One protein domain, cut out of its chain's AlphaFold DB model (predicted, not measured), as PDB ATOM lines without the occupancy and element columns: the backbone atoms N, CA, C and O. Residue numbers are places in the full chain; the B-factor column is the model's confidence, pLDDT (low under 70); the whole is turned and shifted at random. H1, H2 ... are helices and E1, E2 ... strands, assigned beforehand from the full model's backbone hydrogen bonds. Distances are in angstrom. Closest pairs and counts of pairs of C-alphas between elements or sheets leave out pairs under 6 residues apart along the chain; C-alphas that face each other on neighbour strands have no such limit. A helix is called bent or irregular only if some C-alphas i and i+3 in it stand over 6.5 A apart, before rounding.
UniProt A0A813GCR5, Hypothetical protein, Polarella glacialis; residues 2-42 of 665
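AT A GLANCE: This is residues 2 to 42 of the 665 residues of the protein "Hypothetical protein" of Polarella glacialis (UniProt A0A813GCR5). A small sheet of three antiparallel strands, E1 to E3, lies at one end of the domain, and a lone short helix, H1, lies well away from it at the other end, joined to E1 by a drawn-out link, residues 9 to 17. Residues 4 to 10, of which 4 to 8 belong to H1, stick out free, while the tail after E3, residues 35 to 42, folds back from that strand's end toward the E1 side. The printed part has 41 residues with one named helix and three named strands, along the chain H1, E1, E2, E3; the sheet's order is E1, E2, E3. The class is mixed, helices and strands, with under half of the residues in named elements. The whole is loose, with a radius of gyration of the C-alphas of 11.4 A, and only just elongated, spanning 31 by 20 by 17 A.

HOW THE PARTS SIT: The strands E1, residues 18 to 22, E2, residues 25 to 28, and E3, residues 31 to 34, form a meander, each strand the antiparallel neighbour of the one before. E2 is the inner strand, and E1 and E3 are the edge strands. E1 and E2 are a hairpin, with 151 degrees between their directions; C-alphas 20 and 26 face each other at 4.4 A, and N 27 and O 19 are within hydrogen-bond range at 2.8 A. E2 and E3 are also a hairpin, again at 151 degrees; C-alphas 25 and 34 face each other at 4.4 A, and N 33 and O 26 are within hydrogen-bond range at 2.8 A. The helix H1, residues 2 to 8, is not on the sheet, with 0 pairs of C-alphas within 10 A. H1 is apart from E2 and from E3. In H1 every O i to N i+4 pair is within hydrogen-bond range.

IN THESE COORDINATES: E1 runs 12.1 A from Ala 18, C-alpha at (6.806, 27.284, 83.933), to Asp 22. E2 runs 10.0 A from Thr 25 to Val 28. E3 runs 10.1 A from Lys 31 to Thr 34, whose C-alpha is at (14.683, 28.455, 92.759). H1 runs 9.9 A from Tyr 2, C-alpha at (20.354, 30.531, 69.235), to Gly 8, and is not bent.

THE WHOLE: The two C-alphas farthest apart in the domain, those of Asn 4 and Asp 22, are 31.2 A apart. The C-alphas of the first and last printed residues, Tyr 2 and Ser 42, are 17.3 A apart. The printed part has no cut. The links E1 to E2 and E2 to E3 are tight, the link H1 to E1 is short with 9 residues, and no link is long. The mean pLDDT of the printed part is 93.3, and no printed residue is under 70.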
ATOM      1  N   TYR A   2      20.642  30.130  67.846       85.19
ATOM      2  CA  TYR A   2      20.354  30.531  69.235       85.19
ATOM      3  C   TYR A   2      20.809  29.529  70.310       85.19
ATOM      4  O   TYR A   2      21.497  29.939  71.237       85.19
ATOM      5  N   GLY A   3      20.566  28.223  70.138       87.75
ATOM      6  CA  GLY A   3      21.063  27.210  71.088       87.75
ATOM      7  C   GLY A   3      22.594  27.207  71.257       87.75
ATOM      8  O   GLY A   3      23.102  27.032  72.359       87.75
ATOM      9  N   ASN A   4      23.357  27.509  70.196       91.12
ATOM     10  CA  ASN A   4      24.819  27.613  70.299       91.12
ATOM     11  C   ASN A   4      25.249  28.844  71.112       91.12
ATOM     12  O   ASN A   4      26.230  28.776  71.851       91.12
ATOM     13  N   LEU A   5      24.524  29.962  70.987       94.38
ATOM     14  CA  LEU A   5      24.786  31.179  71.761       94.38
ATOM     15  C   LEU A   5      24.494  30.955  73.250       94.38
ATOM     16  O   LEU A   5      25.319  31.305  74.092       94.38
ATOM     17  N   LEU A   6      23.367  30.307  73.565       93.69
ATOM     18  CA  LEU A   6      22.994  29.940  74.935       93.69
ATOM     19  C   LEU A   6      24.017  28.984  75.563       93.69
ATOM     20  O   LEU A   6      24.484  29.224  76.679       93.69
ATOM     21  N   GLY A   7      24.452  27.966  74.814       92.06
ATOM     22  CA  GLY A   7      25.502  27.043  75.243       92.06
ATOM     23  C   GLY A   7      26.843  27.738  75.513       92.06
ATOM     24  O   GLY A   7      27.465  27.495  76.548       92.06
ATOM     25  N   GLY A   8      27.267  28.657  74.638       93.81
ATOM     26  CA  GLY A   8      28.479  29.464  74.834       93.81
ATOM     27  C   GLY A   8      28.420  30.354  76.083       93.81
ATOM     28  O   GLY A   8      29.417  30.501  76.789       93.81
ATOM     29  N   ALA A   9      27.232  30.873  76.403       94.94
ATOM     30  CA  ALA A   9      26.956  31.645  77.613       94.94
ATOM     31  C   ALA A   9      26.703  30.778  78.866       94.94
ATOM     32  O   ALA A   9      26.455  31.319  79.943       94.94
ATOM     33  N   LYS A  10      26.794  29.443  78.751       95.62
ATOM     34  CA  LYS A  10      26.546  28.470  79.832       95.62
ATOM     35  C   LYS A  10      25.138  28.572  80.436       95.62
ATOM     36  O   LYS A  10      24.954  28.343  81.632       95.62
ATOM     37  N   VAL A  11      24.144  28.903  79.615       95.38
ATOM     38  CA  VAL A  11      22.737  28.907  80.023       95.38
ATOM     39  C   VAL A  11      22.248  27.467  80.171       95.38
ATOM     40  O   VAL A  11      22.506  26.620  79.319       95.38
ATOM     41  N   LYS A  12      21.539  27.181  81.267       92.75
ATOM     42  CA  LYS A  12      20.838  25.909  81.448       92.75
ATOM     43  C   LYS A  12      19.420  26.040  80.905       92.75
ATOM     44  O   LYS A  12      18.606  26.747  81.491       92.75
ATOM     45  N   GLU A  13      19.138  25.330  79.824       92.56
ATOM     46  CA  GLU A  13      17.812  25.280  79.208       92.56
ATOM     47  C   GLU A  13      16.964  24.180  79.856       92.56
ATOM     48  O   GLU A  13      17.453  23.090  80.172       92.56
ATOM     49  N   ILE A  14      15.694  24.491  80.106       93.06
ATOM     50  CA  ILE A  14      14.701  23.562  80.644       93.06
ATOM     51  C   ILE A  14      13.449  23.758  79.798       93.06
ATOM     52  O   ILE A  14      12.811  24.805  79.875       93.06
ATOM     53  N   GLU A  15      13.135  22.772  78.965       92.88
ATOM     54  CA  GLU A  15      11.914  22.775  78.164       92.88
ATOM     55  C   GLU A  15      10.736  22.336  79.034       92.88
ATOM     56  O   GLU A  15      10.796  21.287  79.673       92.88
ATOM     57  N   GLY A  16       9.685  23.153  79.074       93.31
ATOM     58  CA  GLY A  16       8.463  22.883  79.829       93.31
ATOM     59  C   GLY A  16       7.688  24.165  80.130       93.31
ATOM     60  O   GLY A  16       8.210  25.273  79.977       93.31
ATOM     61  N   TYR A  17       6.430  24.026  80.550       93.69
ATOM     62  CA  TYR A  17       5.623  25.171  80.974       93.69
ATOM     63  C   TYR A  17       5.975  25.542  82.416       93.69
ATOM     64  O   TYR A  17       5.885  24.706  83.316       93.69
ATOM     65  N   ALA A  18       6.396  26.788  82.628       94.56
ATOM     66  CA  ALA A  18       6.806  27.284  83.933       94.56
ATOM     67  C   ALA A  18       5.679  28.066  84.610       94.56
ATOM     68  O   ALA A  18       5.147  29.014  84.034       94.56
ATOM     69  N   ARG A  19       5.381  27.721  85.865       95.00
ATOM     70  CA  ARG A  19       4.455  28.465  86.725       95.00
ATOM     71  C   ARG A  19       5.197  29.028  87.930       95.00
ATOM     72  O   ARG A  19       5.930  28.305  88.601       95.00
ATOM     73  N   VAL A  20       5.021  30.314  88.215       94.62
ATOM     74  CA  VAL A  20       5.578  30.961  89.406       94.62
ATOM     75  C   VAL A  20       4.751  30.523  90.612       94.62
ATOM     76  O   VAL A  20       3.529  30.629  90.601       94.62
ATOM     77  N   VAL A  21       5.399  29.974  91.637       94.44
ATOM     78  CA  VAL A  21       4.702  29.446  92.828       94.44
ATOM     79  C   VAL A  21       4.949  30.290  94.076       94.44
ATOM     80  O   VAL A  21       4.153  30.233  95.009       94.44
ATOM     81  N   ASP A  22       6.025  31.078  94.083       91.12
ATOM     82  CA  ASP A  22       6.326  32.135  95.052       91.12
ATOM     83  C   ASP A  22       7.345  33.123  94.444       91.12
ATOM     84  O   ASP A  22       7.772  32.957  93.301       91.12
ATOM     85  N   GLY A  23       7.749  34.154  95.195       88.25
ATOM     86  CA  GLY A  23       8.622  35.228  94.697       88.25
ATOM     87  C   GLY A  23      10.002  34.793  94.177       88.25
ATOM     88  O   GLY A  23      10.651  35.572  93.482       88.25
ATOM     89  N   HIS A  24      10.456  33.569  94.473       94.06
ATOM     90  CA  HIS A  24      11.778  33.066  94.075       94.06
ATOM     91  C   HIS A  24      11.761  31.642  93.511       94.06
ATOM     92  O   HIS A  24      12.829  31.070  93.269       94.06
ATOM     93  N   THR A  25      10.582  31.069  93.270       95.25
ATOM     94  CA  THR A  25      10.442  29.676  92.843       95.25
ATOM     95  C   THR A  25       9.500  29.559  91.655       95.25
ATOM     96  O   THR A  25       8.382  30.075  91.662       95.25
ATOM     97  N   VAL A  26       9.939  28.800  90.652       96.25
ATOM     98  CA  VAL A  26       9.105  28.345  89.537       96.25
ATOM     99  C   VAL A  26       8.970  26.827  89.572       96.25
ATOM    100  O   VAL A  26       9.883  26.115  89.994       96.25
ATOM    101  N   GLU A  27       7.828  26.321  89.134       96.12
ATOM    102  CA  GLU A  27       7.573  24.902  88.924       96.12
ATOM    103  C   GLU A  27       7.505  24.619  87.422       96.12
ATOM    104  O   GLU A  27       6.788  25.307  86.698       96.12
ATOM    105  N   VAL A  28       8.269  23.627  86.962       96.31
ATOM    106  CA  VAL A  28       8.288  23.152  85.571       96.31
ATOM    107  C   VAL A  28       8.153  21.635  85.605       96.31
ATOM    108  O   VAL A  28       8.983  20.963  86.219       96.31
ATOM    109  N   ASP A  29       7.092  21.092  85.006       92.50
ATOM    110  CA  ASP A  29       6.784  19.651  84.988       92.50
ATOM    111  C   ASP A  29       6.877  18.981  86.379       92.50
ATOM    112  O   ASP A  29       7.463  17.908  86.556       92.50
ATOM    113  N   GLY A  30       6.354  19.658  87.408       90.94
ATOM    114  CA  GLY A  30       6.361  19.198  88.802       90.94
ATOM    115  C   GLY A  30       7.704  19.335  89.533       90.94
ATOM    116  O   GLY A  30       7.802  18.992  90.711       90.94
ATOM    117  N   LYS A  31       8.754  19.849  88.877       94.75
ATOM    118  CA  LYS A  31      10.049  20.142  89.507       94.75
ATOM    119  C   LYS A  31      10.133  21.610  89.895       94.75
ATOM    120  O   LYS A  31       9.935  22.492  89.066       94.75
ATOM    121  N   ARG A  32      10.504  21.865  91.150       96.38
ATOM    122  CA  ARG A  32      10.710  23.221  91.671       96.38
ATOM    123  C   ARG A  32      12.139  23.682  91.444       96.38
ATOM    124  O   ARG A  32      13.088  22.969  91.770       96.38
ATOM    125  N   ILE A  33      12.273  24.880  90.895       96.44
ATOM    126  CA  ILE A  33      13.539  25.530  90.578       96.44
ATOM    127  C   ILE A  33      13.524  26.894  91.255       96.44
ATOM    128  O   ILE A  33      12.588  27.670  91.064       96.44
ATOM    129  N   THR A  34      14.555  27.182  92.045       96.12
ATOM    130  CA  THR A  34      14.683  28.455  92.759       96.12
ATOM    131  C   THR A  34      15.709  29.361  92.089       96.12
ATOM    132  O   THR A  34      16.720  28.896  91.555       96.12
ATOM    133  N   ALA A  35      15.459  30.668  92.121       94.06
ATOM    134  CA  ALA A  35      16.352  31.678  91.575       94.06
ATOM    135  C   ALA A  35      16.291  32.969  92.396       94.06
ATOM    136  O   ALA A  35      15.253  33.337  92.939       94.06
ATOM    137  N   LYS A  36      17.415  33.696  92.450       94.06
ATOM    138  CA  LYS A  36      17.460  35.015  93.097       94.06
ATOM    139  C   LYS A  36      16.571  36.029  92.367       94.06
ATOM    140  O   LYS A  36      15.894  36.814  93.016       94.06
ATOM    141  N   TYR A  37      16.571  35.980  91.037       92.94
ATOM    142  CA  TYR A  37      15.778  36.848  90.173       92.94
ATOM    143  C   TYR A  37      15.008  36.000  89.165       92.94
ATOM    144  O   TYR A  37      15.574  35.077  88.577       92.94
ATOM    145  N   ILE A  38      13.736  36.338  88.956       92.75
ATOM    146  CA  ILE A  38      12.868  35.725  87.950       92.75
ATOM    147  C   ILE A  38      12.499  36.810  86.934       92.75
ATOM    148  O   ILE A  38      11.967  37.854  87.304       92.75
ATOM    149  N   CYS A  39      12.792  36.559  85.657       92.81
ATOM    150  CA  CYS A  39      12.365  37.404  84.544       92.81
ATOM    151  C   CYS A  39      11.175  36.742  83.841       92.81
ATOM    152  O   CYS A  39      11.287  35.607  83.378       92.81
ATOM    153  N   ILE A  40      10.043  37.445  83.761       89.75
ATOM    154  CA  ILE A  40       8.849  36.969  83.055       89.75
ATOM    155  C   ILE A  40       8.896  37.489  81.619       89.75
ATOM    156  O   ILE A  40       8.625  38.659  81.363       89.75
ATOM    157  N   ALA A  41       9.236  36.606  80.682       92.88
ATOM    158  CA  ALA A  41       9.376  36.918  79.260       92.88
ATOM    159  C   ALA A  41       8.445  36.046  78.393       92.88
ATOM    160  O   ALA A  41       8.860  35.477  77.389       92.88
ATOM    161  N   SER A  42       7.177  35.903  78.798       90.31
ATOM    162  CA  SER A  42       6.208  34.978  78.178       90.31
ATOM    163  C   SER A  42       5.589  35.465  76.857       90.31
ATOM    164  O   SER A  42       4.867  34.717  76.192       90.31
TER     165      SER A  42